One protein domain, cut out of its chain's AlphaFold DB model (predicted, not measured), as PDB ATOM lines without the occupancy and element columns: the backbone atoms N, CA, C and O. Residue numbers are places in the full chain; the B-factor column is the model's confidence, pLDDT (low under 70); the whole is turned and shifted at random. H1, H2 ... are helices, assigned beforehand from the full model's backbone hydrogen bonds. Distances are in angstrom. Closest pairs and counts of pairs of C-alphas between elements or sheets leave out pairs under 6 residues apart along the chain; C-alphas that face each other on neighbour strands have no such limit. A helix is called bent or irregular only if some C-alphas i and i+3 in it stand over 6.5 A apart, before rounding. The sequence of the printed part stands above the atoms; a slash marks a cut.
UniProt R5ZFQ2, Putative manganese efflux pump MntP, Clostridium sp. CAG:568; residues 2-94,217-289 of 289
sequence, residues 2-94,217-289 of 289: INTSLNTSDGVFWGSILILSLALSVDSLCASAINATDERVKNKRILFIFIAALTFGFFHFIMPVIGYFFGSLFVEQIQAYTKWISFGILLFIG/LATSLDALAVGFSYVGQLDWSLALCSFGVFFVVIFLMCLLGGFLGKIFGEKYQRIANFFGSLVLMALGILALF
ATOM      1  N   ILE A   2     -16.227  36.220  -8.084       37.31
ATOM      2  CA  ILE A   2     -16.009  37.141  -6.942       37.31
ATOM      3  C   ILE A   2     -16.544  36.573  -5.603       37.31
ATOM      4  O   ILE A   2     -15.996  36.856  -4.546       37.31
ATOM      5  N   ASN A   3     -17.565  35.704  -5.636       29.41
ATOM      6  CA  ASN A   3     -18.180  35.166  -4.412       29.41
ATOM      7  C   ASN A   3     -17.311  34.165  -3.634       29.41
ATOM      8  O   ASN A   3     -17.504  34.010  -2.433       29.41
ATOM      9  N   THR A   4     -16.365  33.473  -4.274       42.97
ATOM     10  CA  THR A   4     -15.543  32.459  -3.594       42.97
ATOM     11  C   THR A   4     -14.329  33.043  -2.871       42.97
ATOM     12  O   THR A   4     -13.972  32.508  -1.827       42.97
ATOM     13  N   SER A   5     -13.729  34.139  -3.356       40.12
ATOM     14  CA  SER A   5     -12.598  34.808  -2.679       40.12
ATOM     15  C   SER A   5     -13.035  35.686  -1.500       40.12
ATOM     16  O   SER A   5     -12.329  35.778  -0.494       40.12
ATOM     17  N   LEU A   6     -14.227  36.288  -1.578       45.12
ATOM     18  CA  LEU A   6     -14.863  36.952  -0.435       45.12
ATOM     19  C   LEU A   6     -15.132  35.947   0.693       45.12
ATOM     20  O   LEU A   6     -14.732  36.175   1.826       45.12
ATOM     21  N   ASN A   7     -15.687  34.773   0.372       52.72
ATOM     22  CA  ASN A   7     -16.050  33.795   1.398       52.72
ATOM     23  C   ASN A   7     -14.830  33.165   2.105       52.72
ATOM     24  O   ASN A   7     -14.888  32.863   3.295       52.72
ATOM     25  N   THR A   8     -13.703  32.984   1.405       57.69
ATOM     26  CA  THR A   8     -12.464  32.474   2.020       57.69
ATOM     27  C   THR A   8     -11.727  33.537   2.826       57.69
ATOM     28  O   THR A   8     -11.255  33.233   3.918       57.69
ATOM     29  N   SER A   9     -11.630  34.776   2.336       64.19
ATOM     30  CA  SER A   9     -10.977  35.863   3.081       64.19
ATOM     31  C   SER A   9     -11.760  36.256   4.335       64.19
ATOM     32  O   SER A   9     -11.166  36.385   5.407       64.19
ATOM     33  N   ASP A  10     -13.086  36.343   4.239       70.94
ATOM     34  CA  ASP A  10     -13.947  36.570   5.394       70.94
ATOM     35  C   ASP A  10     -13.900  35.370   6.347       70.94
ATOM     36  O   ASP A  10     -13.714  35.554   7.548       70.94
ATOM     37  N   GLY A  11     -13.950  34.134   5.838       76.56
ATOM     38  CA  GLY A  11     -13.816  32.924   6.655       76.56
ATOM     39  C   GLY A  11     -12.500  32.857   7.439       76.56
ATOM     40  O   GLY A  11     -12.504  32.535   8.627       76.56
ATOM     41  N   VAL A  12     -11.373  33.218   6.816       78.75
ATOM     42  CA  VAL A  12     -10.060  33.285   7.483       78.75
ATOM     43  C   VAL A  12     -10.020  34.420   8.502       78.75
ATOM     44  O   VAL A  12      -9.475  34.232   9.587       78.75
ATOM     45  N   PHE A  13     -10.609  35.576   8.200       80.19
ATOM     46  CA  PHE A  13     -10.690  36.702   9.132       80.19
ATOM     47  C   PHE A  13     -11.482  36.336  10.395       80.19
ATOM     48  O   PHE A  13     -10.963  36.470  11.504       80.19
ATOM     49  N   TRP A  14     -12.692  35.794  10.238       83.44
ATOM     50  CA  TRP A  14     -13.518  35.336  11.358       83.44
ATOM     51  C   TRP A  14     -12.850  34.194  12.127       83.44
ATOM     52  O   TRP A  14     -12.808  34.227  13.356       83.44
ATOM     53  N   GLY A  15     -12.253  33.230  11.420       84.38
ATOM     54  CA  GLY A  15     -11.493  32.137  12.030       84.38
ATOM     55  C   GLY A  15     -10.294  32.628  12.844       84.38
ATOM     56  O   GLY A  15     -10.047  32.127  13.936       84.38
ATOM     57  N   SER A  16      -9.590  33.654  12.367       82.12
ATOM     58  CA  SER A  16      -8.442  34.244  13.068       82.12
ATOM     59  C   SER A  16      -8.864  34.952  14.352       82.12
ATOM     60  O   SER A  16      -8.224  34.767  15.383       82.12
ATOM     61  N   ILE A  17      -9.957  35.722  14.308       85.44
ATOM     62  CA  ILE A  17     -10.508  36.395  15.492       85.44
ATOM     63  C   ILE A  17     -10.950  35.365  16.529       85.44
ATOM     64  O   ILE A  17     -10.636  35.534  17.700       85.44
ATOM     65  N   LEU A  18     -11.611  34.286  16.098       87.19
ATOM     66  CA  LEU A  18     -12.039  33.207  16.987       87.19
ATOM     67  C   LEU A  18     -10.858  32.491  17.643       87.19
ATOM     68  O   LEU A  18     -10.868  32.314  18.856       87.19
ATOM     69  N   ILE A  19      -9.842  32.094  16.869       86.50
ATOM     70  CA  ILE A  19      -8.654  31.403  17.399       86.50
ATOM     71  C   ILE A  19      -7.905  32.309  18.381       86.50
ATOM     72  O   ILE A  19      -7.526  31.864  19.464       86.50
ATOM     73  N   LEU A  20      -7.726  33.584  18.027       84.56
ATOM     74  CA  LEU A  20      -7.028  34.549  18.869       84.56
ATOM     75  C   LEU A  20      -7.805  34.843  20.158       84.56
ATOM     76  O   LEU A  20      -7.211  34.843  21.233       84.56
ATOM     77  N   SER A  21      -9.122  35.052  20.082       86.06
ATOM     78  CA  SER A  21      -9.934  35.343  21.266       86.06
ATOM     79  C   SER A  21     -10.021  34.150  22.217       86.06
ATOM     80  O   SER A  21     -10.024  34.358  23.424       86.06
ATOM     81  N   LEU A  22     -10.042  32.918  21.693       87.06
ATOM     82  CA  LEU A  22      -9.977  31.690  22.495       87.06
ATOM     83  C   LEU A  22      -8.634  31.552  23.212       87.06
ATOM     84  O   LEU A  22      -8.605  31.268  24.403       87.06
ATOM     85  N   ALA A  23      -7.524  31.775  22.506       85.06
ATOM     86  CA  ALA A  23      -6.194  31.687  23.104       85.06
ATOM     87  C   ALA A  23      -6.009  32.720  24.229       85.06
ATOM     88  O   ALA A  23      -5.552  32.394  25.320       85.06
ATOM     89  N   LEU A  24      -6.436  33.961  23.985       82.56
ATOM     90  CA  LEU A  24      -6.337  35.058  24.951       82.56
ATOM     91  C   LEU A  24      -7.310  34.911  26.135       82.56
ATOM     92  O   LEU A  24      -7.014  35.347  27.251       82.56
ATOM     93  N   SER A  25      -8.476  34.291  25.931       85.62
ATOM     94  CA  SER A  25      -9.419  34.052  27.027       85.62
ATOM     95  C   SER A  25      -8.930  32.988  28.008       85.62
ATOM     96  O   SER A  25      -9.249  33.077  29.190       85.62
ATOM     97  N   VAL A  26      -8.130  32.015  27.557       83.25
ATOM     98  CA  VAL A  26      -7.498  31.015  28.438       83.25
ATOM     99  C   VAL A  26      -6.461  31.663  29.362       83.25
ATOM    100  O   VAL A  26      -6.434  31.356  30.553       83.25
ATOM    101  N   ASP A  27      -5.663  32.598  28.846       79.00
ATOM    102  CA  ASP A  27      -4.634  33.316  29.610       79.00
ATOM    103  C   ASP A  27      -5.233  34.196  30.720       79.00
ATOM    104  O   ASP A  27      -4.953  34.037  31.912       79.00
ATOM    105  N   SER A  28      -6.197  35.034  30.345       75.44
ATOM    106  CA  SER A  28      -6.923  35.894  31.288       75.44
ATOM    107  C   SER A  28      -7.779  35.125  32.308       75.44
ATOM    108  O   SER A  28      -7.883  35.549  33.465       75.44
ATOM    109  N   LEU A  29      -8.340  33.965  31.935       75.31
ATOM    110  CA  LEU A  29      -9.025  33.067  32.870       75.31
ATOM    111  C   LEU A  29      -8.077  32.584  33.970       75.31
ATOM    112  O   LEU A  29      -8.444  32.638  35.145       75.31
ATOM    113  N   CYS A  30      -6.884  32.110  33.605       71.19
ATOM    114  CA  CYS A  30      -5.923  31.571  34.567       71.19
ATOM    115  C   CYS A  30      -5.484  32.653  35.559       71.19
ATOM    116  O   CYS A  30      -5.506  32.415  36.766       71.19
ATOM    117  N   ALA A  31      -5.212  33.871  35.082       67.38
ATOM    118  CA  ALA A  31      -4.886  35.005  35.944       67.38
ATOM    119  C   ALA A  31      -6.046  35.408  36.877       67.38
ATOM    120  O   ALA A  31      -5.837  35.735  38.046       67.38
ATOM    121  N   SER A  32      -7.292  35.359  36.396       69.81
ATOM    122  CA  SER A  32      -8.464  35.689  37.214       69.81
ATOM    123  C   SER A  32      -8.833  34.597  38.214       69.81
ATOM    124  O   SER A  32      -9.379  34.921  39.270       69.81
ATOM    125  N   ALA A  33      -8.567  33.326  37.906       66.25
ATOM    126  CA  ALA A  33      -8.819  32.204  38.805       66.25
ATOM    127  C   ALA A  33      -8.020  32.339  40.112       66.25
ATOM    128  O   ALA A  33      -8.569  32.078  41.179       66.25
ATOM    129  N   ILE A  34      -6.784  32.854  40.036       62.09
ATOM    130  CA  ILE A  34      -5.931  33.161  41.200       62.09
ATOM    131  C   ILE A  34      -6.604  34.166  42.141       62.09
ATOM    132  O   ILE A  34      -6.516  34.037  43.357       62.09
ATOM    133  N   ASN A  35      -7.297  35.160  41.587       62.03
ATOM    134  CA  ASN A  35      -7.945  36.207  42.378       62.03
ATOM    135  C   ASN A  35      -9.379  35.839  42.804       62.03
ATOM    136  O   ASN A  35      -9.916  36.417  43.747       62.03
ATOM    137  N   ALA A  36     -10.021  34.889  42.117       60.78
ATOM    138  CA  ALA A  36     -11.391  34.452  42.400       60.78
ATOM    139  C   ALA A  36     -11.495  33.465  43.580       60.78
ATOM    140  O   ALA A  36     -12.590  33.278  44.124       60.78
ATOM    141  N   THR A  37     -10.382  32.848  43.990       60.75
ATOM    142  CA  THR A  37     -10.292  31.996  45.189       60.75
ATOM    143  C   THR A  37     -10.305  32.794  46.494       60.75
ATOM    144  O   THR A  37     -10.582  32.213  47.541       60.75
ATOM    145  N   ASP A  38     -10.111  34.118  46.457       64.19
ATOM    146  CA  ASP A  38     -10.181  34.967  47.650       64.19
ATOM    147  C   ASP A  38     -11.620  35.018  48.218       64.19
ATOM    148  O   ASP A  38     -12.619  35.279  47.524       64.19
ATOM    149  N   GLU A  39     -11.749  34.741  49.516       61.00
ATOM    150  CA  GLU A  39     -13.030  34.690  50.224       61.00
ATOM    151  C   GLU A  39     -13.721  36.057  50.303       61.00
ATOM    152  O   GLU A  39     -14.953  36.121  50.360       61.00
ATOM    153  N   ARG A  40     -12.971  37.165  50.220       59.09
ATOM    154  CA  ARG A  40     -13.508  38.539  50.330       59.09
ATOM    155  C   ARG A  40     -14.427  38.939  49.175       59.09
ATOM    156  O   ARG A  40     -15.202  39.887  49.300       59.09
ATOM    157  N   VAL A  41     -14.365  38.226  48.051       64.12
ATOM    158  CA  VAL A  41     -15.052  38.601  46.803       64.12
ATOM    159  C   VAL A  41     -16.368  37.841  46.600       64.12
ATOM    160  O   VAL A  41     -17.088  38.117  45.642       64.12
ATOM    161  N   LYS A  42     -16.732  36.917  47.510       62.91
ATOM    162  CA  LYS A  42     -17.858  35.959  47.386       62.91
ATOM    163  C   LYS A  42     -19.186  36.578  46.925       62.91
ATOM    164  O   LYS A  42     -19.792  36.061  45.993       62.91
ATOM    165  N   ASN A  43     -19.588  37.719  47.490       64.88
ATOM    166  CA  ASN A  43     -20.857  38.383  47.149       64.88
ATOM    167  C   ASN A  43     -20.827  39.211  45.850       64.88
ATOM    168  O   ASN A  43     -21.882  39.606  45.363       64.88
ATOM    169  N   LYS A  44     -19.649  39.496  45.279       72.81
ATOM    170  CA  LYS A  44     -19.487  40.306  44.053       72.81
ATOM    171  C   LYS A  44     -18.656  39.600  42.971       72.81
ATOM    172  O   LYS A  44     -18.139  40.264  42.076       72.81
ATOM    173  N   ARG A  45     -18.543  38.264  43.020       68.25
ATOM    174  CA  ARG A  45     -17.667  37.469  42.131       68.25
ATOM    175  C   ARG A  45     -17.886  37.752  40.648       68.25
ATOM    176  O   ARG A  45     -16.923  37.979  39.930       68.25
ATOM    177  N   ILE A  46     -19.141  37.811  40.202       70.00
ATOM    178  CA  ILE A  46     -19.478  38.048  38.787       70.00
ATOM    179  C   ILE A  46     -19.023  39.441  38.333       70.00
ATOM    180  O   ILE A  46     -18.428  39.585  37.268       70.00
ATOM    181  N   LEU A  47     -19.251  40.464  39.162       76.38
ATOM    182  CA  LEU A  47     -18.818  41.830  38.871       76.38
ATOM    183  C   LEU A  47     -17.285  41.931  38.830       76.38
ATOM    184  O   LEU A  47     -16.740  42.619  37.972       76.38
ATOM    185  N   PHE A  48     -16.592  41.216  39.718       73.44
ATOM    186  CA  PHE A  48     -15.132  41.153  39.732       73.44
ATOM    187  C   PHE A  48     -14.568  40.501  38.464       73.44
ATOM    188  O   PHE A  48     -13.699  41.085  37.823       73.44
ATOM    189  N   ILE A  49     -15.101  39.342  38.065       73.12
ATOM    190  CA  ILE A  49     -14.707  38.631  36.837       73.12
ATOM    191  C   ILE A  49     -14.907  39.523  35.607       73.12
ATOM    192  O   ILE A  49     -14.036  39.600  34.744       73.12
ATOM    193  N   PHE A  50     -16.024  40.249  35.545       78.06
ATOM    194  CA  PHE A  50     -16.302  41.168  34.445       78.06
ATOM    195  C   PHE A  50     -15.313  42.345  34.387       78.06
ATOM    196  O   PHE A  50     -14.784  42.658  33.321       78.06
ATOM    197  N   ILE A  51     -15.016  42.978  35.529       77.44
ATOM    198  CA  ILE A  51     -14.034  44.072  35.611       77.44
ATOM    199  C   ILE A  51     -12.627  43.566  35.271       77.44
ATOM    200  O   ILE A  51     -11.891  44.244  34.552       77.44
ATOM    201  N   ALA A  52     -12.261  42.370  35.738       75.94
ATOM    202  CA  ALA A  52     -11.002  41.726  35.391       75.94
ATOM    203  C   ALA A  52     -10.906  41.479  33.877       75.94
ATOM    204  O   ALA A  52      -9.913  41.875  33.274       75.94
ATOM    205  N   ALA A  53     -11.948  40.936  33.240       77.88
ATOM    206  CA  ALA A  53     -11.996  40.735  31.789       77.88
ATOM    207  C   ALA A  53     -11.801  42.029  31.000       77.88
ATOM    208  O   ALA A  53     -11.026  42.064  30.043       77.88
ATOM    209  N   LEU A  54     -12.446  43.110  31.432       80.88
ATOM    210  CA  LEU A  54     -12.322  44.414  30.786       80.88
ATOM    211  C   LEU A  54     -10.913  45.001  30.969       80.88
ATOM    212  O   LEU A  54     -10.327  45.527  30.023       80.88
ATOM    213  N   THR A  55     -10.339  44.839  32.161       79.19
ATOM    214  CA  THR A  55      -8.987  45.304  32.495       79.19
ATOM    215  C   THR A  55      -7.925  44.540  31.702       79.19
ATOM    216  O   THR A  55      -7.094  45.161  31.043       79.19
ATOM    217  N   PHE A  56      -7.978  43.205  31.682       77.88
ATOM    218  CA  PHE A  56      -7.058  42.374  30.900       77.88
ATOM    219  C   PHE A  56      -7.199  42.613  29.396       77.88
ATOM    220  O   PHE A  56      -6.185  42.740  28.716       77.88
ATOM    221  N   GLY A  57      -8.422  42.755  28.874       76.62
ATOM    222  CA  GLY A  57      -8.643  43.105  27.469       76.62
ATOM    223  C   GLY A  57      -8.002  44.445  27.092       76.62
ATOM    224  O   GLY A  57      -7.332  44.547  26.064       76.62
ATOM    225  N   PHE A  58      -8.128  45.454  27.957       82.81
ATOM    226  CA  PHE A  58      -7.477  46.751  27.772       82.81
ATOM    227  C   PHE A  58      -5.945  46.652  27.843       82.81
ATOM    228  O   PHE A  58      -5.247  47.208  26.993       82.81
ATOM    229  N   PHE A  59      -5.404  45.905  28.809       80.12
ATOM    230  CA  PHE A  59      -3.958  45.724  28.923       80.12
ATOM    231  C   PHE A  59      -3.368  44.886  27.781       80.12
ATOM    232  O   PHE A  59      -2.279  45.197  27.314       80.12
ATOM    233  N   HIS A  60      -4.079  43.895  27.244       76.75
ATOM    234  CA  HIS A  60      -3.635  43.173  26.045       76.75
ATOM    235  C   HIS A  60      -3.606  44.062  24.806       76.75
ATOM    236  O   HIS A  60      -2.756  43.881  23.937       76.75
ATOM    237  N   PHE A  61      -4.502  45.045  24.727       72.50
ATOM    238  CA  PHE A  61      -4.466  46.041  23.664       72.50
ATOM    239  C   PHE A  61      -3.276  47.003  23.818       72.50
ATOM    240  O   PHE A  61      -2.648  47.372  22.825       72.50
ATOM    241  N   ILE A  62      -2.923  47.382  25.053       79.25
ATOM    242  CA  ILE A  62      -1.831  48.327  25.322       79.25
ATOM    243  C   ILE A  62      -0.447  47.660  25.381       79.25
ATOM    244  O   ILE A  62       0.553  48.314  25.104       79.25
ATOM    245  N   MET A  63      -0.353  46.365  25.690       72.19
ATOM    246  CA  MET A  63       0.910  45.635  25.857       72.19
ATOM    247  C   MET A  63       1.794  45.638  24.597       72.19
ATOM    248  O   MET A  63       2.989  45.871  24.750       72.19
ATOM    249  N   PRO A  64       1.283  45.477  23.361       69.38
ATOM    250  CA  PRO A  64       2.096  45.657  22.155       69.38
ATOM    251  C   PRO A  64       2.653  47.081  22.018       69.38
ATOM    252  O   PRO A  64       3.794  47.262  21.595       69.38
ATOM    253  N   VAL A  65       1.873  48.091  22.424       68.19
ATOM    254  CA  VAL A  65       2.295  49.501  22.426       68.19
ATOM    255  C   VAL A  65       3.388  49.714  23.471       68.19
ATOM    256  O   VAL A  65       4.427  50.287  23.172       68.19
ATOM    257  N   ILE A  66       3.205  49.194  24.683       67.69
ATOM    258  CA  ILE A  66       4.195  49.285  25.761       67.69
ATOM    259  C   ILE A  66       5.448  48.475  25.428       67.69
ATOM    260  O   ILE A  66       6.539  48.964  25.671       67.69
ATOM    261  N   GLY A  67       5.333  47.286  24.834       65.06
ATOM    262  CA  GLY A  67       6.466  46.464  24.403       65.06
ATOM    263  C   GLY A  67       7.335  47.173  23.366       65.06
ATOM    264  O   GLY A  67       8.559  47.084  23.426       65.06
ATOM    265  N   TYR A  68       6.718  47.968  22.488       62.38
ATOM    266  CA  TYR A  68       7.435  48.871  21.591       62.38
ATOM    267  C   TYR A  68       8.230  49.951  22.353       62.38
ATOM    268  O   TYR A  68       9.370  50.235  21.995       62.38
ATOM    269  N   PHE A  69       7.684  50.509  23.439       58.78
ATOM    270  CA  PHE A  69       8.378  51.506  24.265       58.78
ATOM    271  C   PHE A  69       9.410  50.899  25.237       58.78
ATOM    272  O   PHE A  69      10.520  51.404  25.326       58.78
ATOM    273  N   PHE A  70       9.117  49.809  25.946       49.72
ATOM    274  CA  PHE A  70      10.008  49.182  26.939       49.72
ATOM    275  C   PHE A  70      11.103  48.312  26.322       49.72
ATOM    276  O   PHE A  70      12.163  48.154  26.929       49.72
ATOM    277  N   GLY A  71      10.906  47.824  25.094       56.03
ATOM    278  CA  GLY A  71      11.988  47.254  24.292       56.03
ATOM    279  C   GLY A  71      13.166  48.220  24.128       56.03
ATOM    280  O   GLY A  71      14.287  47.764  23.939       56.03
ATOM    281  N   SER A  72      12.939  49.534  24.285       55.94
ATOM    282  CA  SER A  72      13.987  50.562  24.277       55.94
ATOM    283  C   SER A  72      14.747  50.728  25.606       55.94
ATOM    284  O   SER A  72      15.822  51.319  25.605       55.94
ATOM    285  N   LEU A  73      14.255  50.168  26.721       54.94
ATOM    286  CA  LEU A  73      14.879  50.278  28.051       54.94
ATOM    287  C   LEU A  73      15.805  49.090  28.377       54.94
ATOM    288  O   LEU A  73      16.848  49.272  28.993       54.94
ATOM    289  N   PHE A  74      15.478  47.882  27.906       50.22
ATOM    290  CA  PHE A  74      16.305  46.672  28.089       50.22
ATOM    291  C   PHE A  74      17.434  46.524  27.061       50.22
ATOM    292  O   PHE A  74      18.173  45.537  27.066       50.22
ATOM    293  N   VAL A  75      17.594  47.513  26.176       56.50
ATOM    294  CA  VAL A  75      18.703  47.549  25.218       56.50
ATOM    295  C   VAL A  75      20.028  47.591  25.981       56.50
ATOM    296  O   VAL A  75      20.963  46.927  25.545       56.50
ATOM    297  N   GLU A  76      20.093  48.299  27.123       55.19
ATOM    298  CA  GLU A  76      21.313  48.623  27.891       55.19
ATOM    299  C   GLU A  76      22.203  47.432  28.280       55.19
ATOM    300  O   GLU A  76      23.424  47.542  28.161       55.19
ATOM    301  N   GLN A  77      21.657  46.257  28.614       53.72
ATOM    302  CA  GLN A  77      22.494  45.093  28.955       53.72
ATOM    303  C   GLN A  77      23.014  44.292  27.742       53.72
ATOM    304  O   GLN A  77      23.928  43.484  27.895       53.72
ATOM    305  N   ILE A  78      22.493  44.523  26.530       57.53
ATOM    306  CA  ILE A  78      22.884  43.806  25.295       57.53
ATOM    307  C   ILE A  78      23.716  44.720  24.353       57.53
ATOM    308  O   ILE A  78      24.041  44.361  23.218       57.53
ATOM    309  N   GLN A  79      24.080  45.933  24.799       52.47
ATOM    310  CA  GLN A  79      24.486  47.036  23.911       52.47
ATOM    311  C   GLN A  79      25.811  46.885  23.175       52.47
ATOM    312  O   GLN A  79      25.930  47.431  22.082       52.47
ATOM    313  N   ALA A  80      26.806  46.175  23.707       59.44
ATOM    314  CA  ALA A  80      28.127  46.187  23.070       59.44
ATOM    315  C   ALA A  80      28.119  45.528  21.675       59.44
ATOM    316  O   ALA A  80      28.765  46.021  20.753       59.44
ATOM    317  N   TYR A  81      27.337  44.456  21.500       63.03
ATOM    318  CA  TYR A  81      27.267  43.703  20.241       63.03
ATOM    319  C   TYR A  81      25.997  43.994  19.444       63.03
ATOM    320  O   TYR A  81      26.043  44.100  18.218       63.03
ATOM    321  N   THR A  82      24.865  44.192  20.119       64.25
ATOM    322  CA  THR A  82      23.582  44.404  19.439       64.25
ATOM    323  C   THR A  82      23.514  45.748  18.729       64.25
ATOM    324  O   THR A  82      22.873  45.820  17.685       64.25
ATOM    325  N   LYS A  83      24.207  46.792  19.206       72.31
ATOM    326  CA  LYS A  83      24.224  48.101  18.529       72.31
ATOM    327  C   LYS A  83      24.787  48.010  17.111       72.31
ATOM    328  O   LYS A  83      24.121  48.401  16.158       72.31
ATOM    329  N   TRP A  84      25.966  47.406  16.952       77.12
ATOM    330  CA  TRP A  84      26.615  47.264  15.644       77.12
ATOM    331  C   TRP A  84      25.900  46.261  14.731       77.12
ATOM    332  O   TRP A  84      25.765  46.515  13.533       77.12
ATOM    333  N   ILE A  85      25.399  45.149  15.287       77.25
ATOM    334  CA  ILE A  85      24.660  44.130  14.521       77.25
ATOM    335  C   ILE A  85      23.328  44.698  14.016       77.25
ATOM    336  O   ILE A  85      23.024  44.595  12.827       77.25
ATOM    337  N   SER A  86      22.557  45.349  14.890       74.94
ATOM    338  CA  SER A  86      21.304  46.006  14.516       74.94
ATOM    339  C   SER A  86      21.559  47.146  13.536       74.94
ATOM    340  O   SER A  86      20.890  47.201  12.511       74.94
ATOM    341  N   PHE A  87      22.569  47.994  13.753       82.12
ATOM    342  CA  PHE A  87      22.927  49.045  12.795       82.12
ATOM    343  C   PHE A  87      23.201  48.480  11.398       82.12
ATOM    344  O   PHE A  87      22.603  48.935  10.426       82.12
ATOM    345  N   GLY A  88      24.045  47.447  11.292       83.50
ATOM    346  CA  GLY A  88      24.373  46.828  10.007       83.50
ATOM    347  C   GLY A  88      23.152  46.236   9.301       83.50
ATOM    348  O   GLY A  88      22.957  46.456   8.104       83.50
ATOM    349  N   ILE A  89      22.294  45.530  10.042       82.44
ATOM    350  CA  ILE A  89      21.092  44.892   9.490       82.44
ATOM    351  C   ILE A  89      20.038  45.940   9.099       82.44
ATOM    352  O   ILE A  89      19.522  45.892   7.981       82.44
ATOM    353  N   LEU A  90      19.737  46.906   9.972       80.44
ATOM    354  CA  LEU A  90      18.736  47.947   9.714       80.44
ATOM    355  C   LEU A  90      19.167  48.894   8.590       80.44
ATOM    356  O   LEU A  90      18.346  49.224   7.732       80.44
ATOM    357  N   LEU A  91      20.444  49.285   8.539       85.56
ATOM    358  CA  LEU A  91      20.973  50.120   7.461       85.56
ATOM    359  C   LEU A  91      20.886  49.391   6.116       85.56
ATOM    360  O   LEU A  91      20.427  49.968   5.130       85.56
ATOM    361  N   PHE A  92      21.272  48.112   6.071       88.12
ATOM    362  CA  PHE A  92      21.220  47.322   4.843       88.12
ATOM    363  C   PHE A  92      19.783  47.104   4.352       88.12
ATOM    364  O   PHE A  92      19.496  47.320   3.173       88.12
ATOM    365  N   ILE A  93      18.864  46.717   5.245       84.56
ATOM    366  CA  ILE A  93      17.450  46.509   4.900       84.56
ATOM    367  C   ILE A  93      16.795  47.832   4.483       84.56
ATOM    368  O   ILE A  93      16.089  47.860   3.475       84.56
ATOM    369  N   GLY A  94      17.068  48.930   5.195       83.62
ATOM    370  CA  GLY A  94      16.545  50.260   4.877       83.62
ATOM    371  C   GLY A  94      17.026  50.778   3.519       83.62
ATOM    372  O   GLY A  94      16.209  51.175   2.687       83.62
ATOM    373  N   LEU A 217      -0.976  28.549  20.616       83.38
ATOM    374  CA  LEU A 217      -0.425  27.442  21.396       83.38
ATOM    375  C   LEU A 217       0.630  27.915  22.400       83.38
ATOM    376  O   LEU A 217       0.564  27.515  23.559       83.38
ATOM    377  N   ALA A 218       1.566  28.775  21.988       84.31
ATOM    378  CA  ALA A 218       2.597  29.307  22.879       84.31
ATOM    379  C   ALA A 218       1.988  30.064  24.070       84.31
ATOM    380  O   ALA A 218       2.349  29.793  25.212       84.31
ATOM    381  N   THR A 219       1.020  30.949  23.818       79.12
ATOM    382  CA  THR A 219       0.322  31.707  24.868       79.12
ATOM    383  C   THR A 219      -0.536  30.803  25.759       79.12
ATOM    384  O   THR A 219      -0.584  30.989  26.969       79.12
ATOM    385  N   SER A 220      -1.176  29.776  25.190       81.56
ATOM    386  CA  SER A 220      -2.026  28.858  25.963       81.56
ATOM    387  C   SER A 220      -1.218  27.932  26.881       81.56
ATOM    388  O   SER A 220      -1.714  27.542  27.934       81.56
ATOM    389  N   LEU A 221       0.012  27.564  26.499       80.62
ATOM    390  CA  LEU A 221       0.897  26.726  27.319       80.62
ATOM    391  C   LEU A 221       1.363  27.437  28.596       80.62
ATOM    392  O   LEU A 221       1.434  26.798  29.645       80.62
ATOM    393  N   ASP A 222       1.633  28.740  28.514       75.69
ATOM    394  CA  ASP A 222       2.018  29.563  29.667       75.69
ATOM    395  C   ASP A 222       0.859  29.669  30.676       75.69
ATOM    396  O   ASP A 222       0.996  29.346  31.859       75.69
ATOM    397  N   ALA A 223      -0.344  29.953  30.169       72.44
ATOM    398  CA  ALA A 223      -1.574  29.980  30.953       72.44
ATOM    399  C   ALA A 223      -1.901  28.626  31.611       72.44
ATOM    400  O   ALA A 223      -2.284  28.566  32.779       72.44
ATOM    401  N   LEU A 224      -1.721  27.522  30.878       72.06
ATOM    402  CA  LEU A 224      -2.007  26.168  31.362       72.06
ATOM    403  C   LEU A 224      -1.129  25.783  32.563       72.06
ATOM    404  O   LEU A 224      -1.625  25.162  33.505       72.06
ATOM    405  N   ALA A 225       0.154  26.159  32.557       74.12
ATOM    406  CA  ALA A 225       1.068  25.897  33.670       74.12
ATOM    407  C   ALA A 225       0.617  26.609  34.959       74.12
ATOM    408  O   ALA A 225       0.610  26.018  36.045       74.12
ATOM    409  N   VAL A 226       0.158  27.856  34.829       69.81
ATOM    410  CA  VAL A 226      -0.427  28.617  35.937       69.81
ATOM    411  C   VAL A 226      -1.753  27.992  36.380       69.81
ATOM    412  O   VAL A 226      -1.952  27.767  37.571       69.81
ATOM    413  N   GLY A 227      -2.630  27.622  35.446       71.81
ATOM    414  CA  GLY A 227      -3.928  27.004  35.737       71.81
ATOM    415  C   GLY A 227      -3.826  25.680  36.506       71.81
ATOM    416  O   GLY A 227      -4.564  25.471  37.472       71.81
ATOM    417  N   PHE A 228      -2.873  24.809  36.153       69.50
ATOM    418  CA  PHE A 228      -2.639  23.556  36.885       69.50
ATOM    419  C   PHE A 228      -2.232  23.773  38.344       69.50
ATOM    420  O   PHE A 228      -2.567  22.950  39.196       69.50
ATOM    421  N   SER A 229      -1.581  24.894  38.657       72.38
ATOM    422  CA  SER A 229      -1.162  25.215  40.026       72.38
ATOM    423  C   SER A 229      -2.347  25.475  40.972       72.38
ATOM    424  O   SER A 229      -2.189  25.390  42.187       72.38
ATOM    425  N   TYR A 230      -3.548  25.732  40.432       67.44
ATOM    426  CA  TYR A 230      -4.753  26.088  41.198       67.44
ATOM    427  C   TYR A 230      -5.937  25.127  40.993       67.44
ATOM    428  O   TYR A 230      -7.030  25.364  41.510       67.44
ATOM    429  N   VAL A 231      -5.721  24.001  40.300       66.25
ATOM    430  CA  VAL A 231      -6.769  23.025  39.934       66.25
ATOM    431  C   VAL A 231      -7.509  22.426  41.144       66.25
ATOM    432  O   VAL A 231      -8.640  21.971  41.004       66.25
ATOM    433  N   GLY A 232      -6.910  22.455  42.341       65.00
ATOM    434  CA  GLY A 232      -7.484  21.893  43.571       65.00
ATOM    435  C   GLY A 232      -8.371  22.830  44.403       65.00
ATOM    436  O   GLY A 232      -8.928  22.380  45.400       65.00
ATOM    437  N   GLN A 233      -8.494  24.114  44.044       64.38
ATOM    438  CA  GLN A 233      -9.229  25.123  44.834       64.38
ATOM    439  C   GLN A 233     -10.387  25.788  44.068       64.38
ATOM    440  O   GLN A 233     -11.057  26.668  44.609       64.38
ATOM    441  N   LEU A 234     -10.626  25.391  42.812       65.56
ATOM    442  CA  LEU A 234     -11.629  26.003  41.942       65.56
ATOM    443  C   LEU A 234     -12.870  25.122  41.770       65.56
ATOM    444  O   LEU A 234     -12.780  23.975  41.337       65.56
ATOM    445  N   ASP A 235     -14.045  25.710  41.985       75.19
ATOM    446  CA  ASP A 235     -15.309  25.117  41.554       75.19
ATOM    447  C   ASP A 235     -15.407  25.138  40.020       75.19
ATOM    448  O   ASP A 235     -15.326  26.196  39.384       75.19
ATOM    449  N   TRP A 236     -15.644  23.974  39.412       72.75
ATOM    450  CA  TRP A 236     -15.704  23.819  37.950       72.75
ATOM    451  C   TRP A 236     -16.800  24.678  37.292       72.75
ATOM    452  O   TRP A 236     -16.634  25.185  36.181       72.75
ATOM    453  N   SER A 237     -17.912  24.900  37.997       76.44
ATOM    454  CA  SER A 237     -19.019  25.745  37.534       76.44
ATOM    455  C   SER A 237     -18.620  27.220  37.414       76.44
ATOM    456  O   SER A 237     -18.998  27.893  36.452       76.44
ATOM    457  N   LEU A 238     -17.812  27.719  38.352       72.81
ATOM    458  CA  LEU A 238     -17.328  29.096  38.351       72.81
ATOM    459  C   LEU A 238     -16.238  29.306  37.293       72.81
ATOM    460  O   LEU A 238     -16.214  30.355  36.644       72.81
ATOM    461  N   ALA A 239     -15.384  28.302  37.077       74.12
ATOM    462  CA  ALA A 239     -14.359  28.314  36.034       74.12
ATOM    463  C   ALA A 239     -14.976  28.481  34.635       74.12
ATOM    464  O   ALA A 239     -14.587  29.371  33.879       74.12
ATOM    465  N   LEU A 240     -16.002  27.681  34.325       78.25
ATOM    466  CA  LEU A 240     -16.721  27.736  33.049       78.25
ATOM    467  C   LEU A 240     -17.447  29.070  32.842       78.25
ATOM    468  O   LEU A 240     -17.393  29.642  31.753       78.25
ATOM    469  N   CYS A 241     -18.103  29.586  33.886       77.44
ATOM    470  CA  CYS A 241     -18.797  30.873  33.814       77.44
ATOM    471  C   CYS A 241     -17.810  32.025  33.565       77.44
ATOM    472  O   CYS A 241     -18.055  32.881  32.714       77.44
ATOM    473  N   SER A 242     -16.656  31.997  34.238       75.62
ATOM    474  CA  SER A 242     -15.595  32.988  34.052       75.62
ATOM    475  C   SER A 242     -15.038  32.938  32.634       75.62
ATOM    476  O   SER A 242     -14.989  33.968  31.964       75.62
ATOM    477  N   PHE A 243     -14.705  31.743  32.136       81.88
ATOM    478  CA  PHE A 243     -14.195  31.556  30.778       81.88
ATOM    479  C   PHE A 243     -15.135  32.150  29.724       81.88
ATOM    480  O   PHE A 243     -14.685  32.865  28.831       81.88
ATOM    481  N   GLY A 244     -16.444  31.914  29.865       82.19
ATOM    482  CA  GLY A 244     -17.450  32.473  28.965       82.19
ATOM    483  C   GLY A 244     -17.445  34.004  28.947       82.19
ATOM    484  O   GLY A 244     -17.464  34.602  27.873       82.19
ATOM    485  N   VAL A 245     -17.357  34.649  30.114       82.00
ATOM    486  CA  VAL A 245     -17.300  36.118  30.212       82.00
ATOM    487  C   VAL A 245     -16.018  36.669  29.576       82.00
ATOM    488  O   VAL A 245     -16.099  37.599  28.772       82.00
ATOM    489  N   PHE A 246     -14.854  36.079  29.871       82.88
ATOM    490  CA  PHE A 246     -13.575  36.491  29.274       82.88
ATOM    491  C   PHE A 246     -13.578  36.332  27.753       82.88
ATOM    492  O   PHE A 246     -13.212  37.264  27.038       82.88
ATOM    493  N   PHE A 247     -14.050  35.190  27.250       86.19
ATOM    494  CA  PHE A 247     -14.137  34.935  25.816       86.19
ATOM    495  C   PHE A 247     -15.015  35.968  25.108       86.19
ATOM    496  O   PHE A 247     -14.590  36.534  24.106       86.19
ATOM    497  N   VAL A 248     -16.200  36.276  25.647       88.12
ATOM    498  CA  VAL A 248     -17.114  37.260  25.043       88.12
ATOM    499  C   VAL A 248     -16.494  38.658  25.013       88.12
ATOM    500  O   VAL A 248     -16.518  39.311  23.970       88.12
ATOM    501  N   VAL A 249     -15.909  39.122  26.121       85.62
ATOM    502  CA  VAL A 249     -15.311  40.467  26.197       85.62
ATOM    503  C   VAL A 249     -14.124  40.599  25.240       85.62
ATOM    504  O   VAL A 249     -14.045  41.571  24.486       85.62
ATOM    505  N   ILE A 250     -13.225  39.611  25.220       85.88
ATOM    506  CA  ILE A 250     -12.039  39.619  24.354       85.88
ATOM    507  C   ILE A 250     -12.441  39.495  22.887       85.88
ATOM    508  O   ILE A 250     -11.917  40.221  22.047       85.88
ATOM    509  N   PHE A 251     -13.409  38.637  22.568       87.75
ATOM    510  CA  PHE A 251     -13.931  38.510  21.213       87.75
ATOM    511  C   PHE A 251     -14.498  39.843  20.702       87.75
ATOM    512  O   PHE A 251     -14.142  40.272  19.606       87.75
ATOM    513  N   LEU A 252     -15.292  40.556  21.510       89.06
ATOM    514  CA  LEU A 252     -15.810  41.885  21.154       89.06
ATOM    515  C   LEU A 252     -14.692  42.920  20.946       89.06
ATOM    516  O   LEU A 252     -14.739  43.693  19.988       89.06
ATOM    517  N   MET A 253     -13.665  42.917  21.798       83.44
ATOM    518  CA  MET A 253     -12.490  43.785  21.640       83.44
ATOM    519  C   MET A 253     -11.707  43.468  20.355       83.44
ATOM    520  O   MET A 253     -11.342  44.380  19.611       83.44
ATOM    521  N   CYS A 254     -11.500  42.187  20.039       83.00
ATOM    522  CA  CYS A 254     -10.843  41.762  18.803       83.00
ATOM    523  C   CYS A 254     -11.656  42.128  17.555       83.00
ATOM    524  O   CYS A 254     -11.067  42.518  16.547       83.00
ATOM    525  N   LEU A 255     -12.992  42.068  17.617       85.31
ATOM    526  CA  LEU A 255     -13.850  42.536  16.526       85.31
ATOM    527  C   LEU A 255     -13.637  44.023  16.252       85.31
ATOM    528  O   LEU A 255     -13.401  44.399  15.104       85.31
ATOM    529  N   LEU A 256     -13.654  44.860  17.293       84.19
ATOM    530  CA  LEU A 256     -13.390  46.295  17.160       84.19
ATOM    531  C   LEU A 256     -12.010  46.559  16.542       84.19
ATOM    532  O   LEU A 256     -11.902  47.344  15.598       84.19
ATOM    533  N   GLY A 257     -10.975  45.854  17.007       78.06
ATOM    534  CA  GLY A 257      -9.629  45.926  16.430       78.06
ATOM    535  C   GLY A 257      -9.586  45.518  14.953       78.06
ATOM    536  O   GLY A 257      -8.951  46.190  14.140       78.06
ATOM    537  N   GLY A 258     -10.315  44.465  14.576       74.25
ATOM    538  CA  GLY A 258     -10.432  44.008  13.191       74.25
ATOM    539  C   GLY A 258     -11.103  45.032  12.270       74.25
ATOM    540  O   GLY A 258     -10.642  45.241  11.145       74.25
ATOM    541  N   PHE A 259     -12.147  45.719  12.743       75.94
ATOM    542  CA  PHE A 259     -12.802  46.801  11.995       75.94
ATOM    543  C   PHE A 259     -11.895  48.020  11.820       75.94
ATOM    544  O   PHE A 259     -11.777  48.537  10.708       75.94
ATOM    545  N   LEU A 260     -11.208  48.440  12.886       73.00
ATOM    546  CA  LEU A 260     -10.196  49.498  12.822       73.00
ATOM    547  C   LEU A 260      -9.109  49.142  11.795       73.00
ATOM    548  O   LEU A 260      -8.792  49.951  10.926       73.00
ATOM    549  N   GLY A 261      -8.610  47.904  11.808       66.31
ATOM    550  CA  GLY A 261      -7.601  47.431  10.856       66.31
ATOM    551  C   GLY A 261      -8.032  47.540   9.388       66.31
ATOM    552  O   GLY A 261      -7.251  48.007   8.554       66.31
ATOM    553  N   LYS A 262      -9.283  47.181   9.063       66.38
ATOM    554  CA  LYS A 262      -9.816  47.281   7.689       66.38
ATOM    555  C   LYS A 262      -9.902  48.731   7.189       66.38
ATOM    556  O   LYS A 262      -9.668  48.970   6.009       66.38
ATOM    557  N   ILE A 263     -10.175  49.701   8.068       65.69
ATOM    558  CA  ILE A 263     -10.282  51.128   7.700       65.69
ATOM    559  C   ILE A 263      -8.907  51.735   7.368       65.69
ATOM    560  O   ILE A 263      -8.792  52.546   6.448       65.69
ATOM    561  N   PHE A 264      -7.852  51.347   8.091       60.72
ATOM    562  CA  PHE A 264      -6.517  51.940   7.929       60.72
ATOM    563  C   PHE A 264      -5.614  51.209   6.917       60.72
ATOM    564  O   PHE A 264      -4.637  51.798   6.450       60.72
ATOM    565  N   GLY A 265      -5.937  49.966   6.540       54.09
ATOM    566  CA  GLY A 265      -5.057  49.086   5.759       54.09
ATOM    567  C   GLY A 265      -4.744  49.538   4.326       54.09
ATOM    568  O   GLY A 265      -3.575  49.636   3.956       54.09
ATOM    569  N   GLU A 266      -5.752  49.836   3.500       57.94
ATOM    570  CA  GLU A 266      -5.519  50.060   2.059       57.94
ATOM    571  C   GLU A 266      -4.941  51.445   1.737       57.94
ATOM    572  O   GLU A 266      -4.114  51.590   0.834       57.94
ATOM    573  N   LYS A 267      -5.323  52.478   2.496       53.22
ATOM    574  CA  LYS A 267      -4.906  53.861   2.209       53.22
ATOM    575  C   LYS A 267      -3.455  54.142   2.614       53.22
ATOM    576  O   LYS A 267      -2.818  55.017   2.029       53.22
ATOM    577  N   TYR A 268      -2.918  53.392   3.577       58.56
ATOM    578  CA  TYR A 268      -1.588  53.638   4.131       58.56
ATOM    579  C   TYR A 268      -0.509  52.670   3.662       58.56
ATOM    580  O   TYR A 268       0.646  52.933   3.951       58.56
ATOM    581  N   GLN A 269      -0.793  51.617   2.891       57.72
ATOM    582  CA  GLN A 269       0.226  50.601   2.575       57.72
ATOM    583  C   GLN A 269       1.463  51.156   1.838       57.72
ATOM    584  O   GLN A 269       2.597  50.815   2.171       57.72
ATOM    585  N   ARG A 270       1.279  52.071   0.873       57.81
ATOM    586  CA  ARG A 270       2.404  52.712   0.161       57.81
ATOM    587  C   ARG A 270       3.166  53.701   1.051       57.81
ATOM    588  O   ARG A 270       4.389  53.769   0.982       57.81
ATOM    589  N   ILE A 271       2.443  54.436   1.897       62.62
ATOM    590  CA  ILE A 271       3.017  55.397   2.847       62.62
ATOM    591  C   ILE A 271       3.794  54.636   3.932       62.62
ATOM    592  O   ILE A 271       4.938  54.966   4.205       62.62
ATOM    593  N   ALA A 272       3.232  53.556   4.468       64.12
ATOM    594  CA  ALA A 272       3.821  52.702   5.489       64.12
ATOM    595  C   ALA A 272       5.099  52.005   5.012       64.12
ATOM    596  O   ALA A 272       6.034  51.884   5.792       64.12
ATOM    597  N   ASN A 273       5.197  51.604   3.740       63.56
ATOM    598  CA  ASN A 273       6.427  51.004   3.214       63.56
ATOM    599  C   ASN A 273       7.573  52.023   3.100       63.56
ATOM    600  O   ASN A 273       8.714  51.723   3.466       63.56
ATOM    601  N   PHE A 274       7.283  53.239   2.625       67.94
ATOM    602  CA  PHE A 274       8.284  54.304   2.532       67.94
ATOM    603  C   PHE A 274       8.694  54.809   3.920       67.94
ATOM    604  O   PHE A 274       9.878  54.803   4.255       67.94
ATOM    605  N   PHE A 275       7.715  55.157   4.760       73.81
ATOM    606  CA  PHE A 275       7.961  55.574   6.139       73.81
ATOM    607  C   PHE A 275       8.601  54.460   6.960       73.81
ATOM    608  O   PHE A 275       9.492  54.747   7.740       73.81
ATOM    609  N   GLY A 276       8.234  53.197   6.750       68.94
ATOM    610  CA  GLY A 276       8.862  52.054   7.406       68.94
ATOM    611  C   GLY A 276      10.348  51.965   7.075       68.94
ATOM    612  O   GLY A 276      11.166  51.871   7.982       68.94
ATOM    613  N   SER A 277      10.712  52.096   5.796       75.62
ATOM    614  CA  SER A 277      12.116  52.092   5.350       75.62
ATOM    615  C   SER A 277      12.912  53.273   5.926       75.62
ATOM    616  O   SER A 277      14.067  53.114   6.319       75.62
ATOM    617  N   LEU A 278      12.280  54.448   6.017       74.81
ATOM    618  CA  LEU A 278      12.860  55.660   6.598       74.81
ATOM    619  C   LEU A 278      13.021  55.549   8.123       74.81
ATOM    620  O   LEU A 278      14.058  55.922   8.661       74.81
ATOM    621  N   VAL A 279      12.022  54.993   8.810       75.31
ATOM    622  CA  VAL A 279      12.038  54.726  10.254       75.31
ATOM    623  C   VAL A 279      13.085  53.670  10.584       75.31
ATOM    624  O   VAL A 279      13.844  53.870  11.517       75.31
ATOM    625  N   LEU A 280      13.210  52.597   9.798       73.50
ATOM    626  CA  LEU A 280      14.285  51.603   9.934       73.50
ATOM    627  C   LEU A 280      15.671  52.253   9.804       73.50
ATOM    628  O   LEU A 280      16.571  51.950  10.582       73.50
ATOM    629  N   MET A 281      15.838  53.183   8.866       75.31
ATOM    630  CA  MET A 281      17.092  53.919   8.708       75.31
ATOM    631  C   MET A 281      17.360  54.859   9.896       75.31
ATOM    632  O   MET A 281      18.470  54.871  10.421       75.31
ATOM    633  N   ALA A 282      16.341  55.586  10.365       72.94
ATOM    634  CA  ALA A 282      16.433  56.458  11.535       72.94
ATOM    635  C   ALA A 282      16.701  55.674  12.831       72.94
ATOM    636  O   ALA A 282      17.530  56.094  13.627       72.94
ATOM    637  N   LEU A 283      16.061  54.516  13.015       66.88
ATOM    638  CA  LEU A 283      16.298  53.599  14.133       66.88
ATOM    639  C   LEU A 283      17.691  52.973  14.066       66.88
ATOM    640  O   LEU A 283      18.321  52.812  15.102       66.88
ATOM    641  N   GLY A 284      18.195  52.657  12.870       70.56
ATOM    642  CA  GLY A 284      19.580  52.226  12.685       70.56
ATOM    643  C   GLY A 284      20.561  53.303  13.147       70.56
ATOM    644  O   GLY A 284      21.425  53.027  13.972       70.56
ATOM    645  N   ILE A 285      20.393  54.542  12.672       72.88
ATOM    646  CA  ILE A 285      21.224  55.684  13.092       72.88
ATOM    647  C   ILE A 285      21.096  55.925  14.601       72.88
ATOM    648  O   ILE A 285      22.104  56.144  15.261       72.88
ATOM    649  N   LEU A 286      19.887  55.836  15.160       68.00
ATOM    650  CA  LEU A 286      19.642  55.989  16.594       68.00
ATOM    651  C   LEU A 286      20.296  54.872  17.418       68.00
ATOM    652  O   LEU A 286      20.826  55.160  18.476       68.00
ATOM    653  N   ALA A 287      20.318  53.628  16.929       65.25
ATOM    654  CA  ALA A 287      20.968  52.497  17.599       65.25
ATOM    655  C   ALA A 287      22.502  52.631  17.689       65.25
ATOM    656  O   ALA A 287      23.141  51.862  18.411       65.25
ATOM    657  N   LEU A 288      23.091  53.570  16.943       68.12
ATOM    658  CA  LEU A 288      24.517  53.889  16.988       68.12
ATOM    659  C   LEU A 288      24.875  54.851  18.138       68.12
ATOM    660  O   LEU A 288      26.031  54.861  18.563       68.12
ATOM    661  N   PHE A 289      23.905  55.623  18.639       63.91
ATOM    662  CA  PHE A 289      24.046  56.526  19.787       63.91
ATOM    663  C   PHE A 289      23.563  55.831  21.074       63.91
ATOM    664  O   PHE A 289      24.218  56.013  22.124       63.91
TER     665      PHE A 289
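This is residues 2 to 94 and 217 to 289 of the 289 residues of the protein "Putative manganese efflux pump MntP" of Clostridium sp. CAG:568 (UniProt R5ZFQ2). This is an open frame of helices in two lobes: H1, H2, H4 and the arm H5a pack together in the larger, and H3 packs on the arm H5b in the smaller. Residues 62 to 71, of which 62 to 70 belong to H2, and residues 259 to 273 of H5 bridge the lobes, while residues 2 to 12 of H1 stick out. The 166 printed residues include five named helices, H1 to H5 in chain order, and no named strand; the class is all helix. The whole is loose, with a radius of gyration of the C-alphas of 21.1 A, and flat, spanning 58 by 53 by 24 A.

H1, residues 2 to 36, runs 49.6 A from C-alpha 2 at (-16.009, 37.141, -6.942). H2, residues 39 to 70, spans 35.8 A and is irregular: C-alphas 43 and 46 are 8.5 A apart. H3, residues 76 to 94, is irregular: C-alphas 77 and 80 are 8.2 A apart. H4 is residues 217 to 228. H5, residues 236 to 286, is one helix by its hydrogen bonds but bent: C-alphas 267 and 270 are 7.7 A apart. Its arm H5a, residues 236 to 267, spans 47.9 A and is irregular, with C-alphas 263 and 266 7.5 A apart; its arm H5b, residues 270 to 286, ends with C-alpha 286 at (19.642, 55.989, 16.594).

H1 touches H5a at a steep tilt of 43 degrees, closest C-alphas Ser 25 and Phe 247, 5.0 A. H1 touches H4 at a shallow 25 degrees, Asp 27 to Ala 223, 4.7 A. H2 touches H5a, Ala 53 to Phe 246, 5.2 A. H3 touches H5b, Phe 87 to Gly 284, 4.6 A. H5a and H5b are about perpendicular, 78 degrees. Every O i to N i+4 pair is within hydrogen-bond range in H5b, but 22 of 28 in H2 and 12 of 15 in H3, for instance.

Residues 95 to 216 are not printed; the gap is 32.9 A between C-alphas 94 and 217. No link printed whole is long. Mean pLDDT of the printed part is 71.4; residues 64 to 82 are among those under 70.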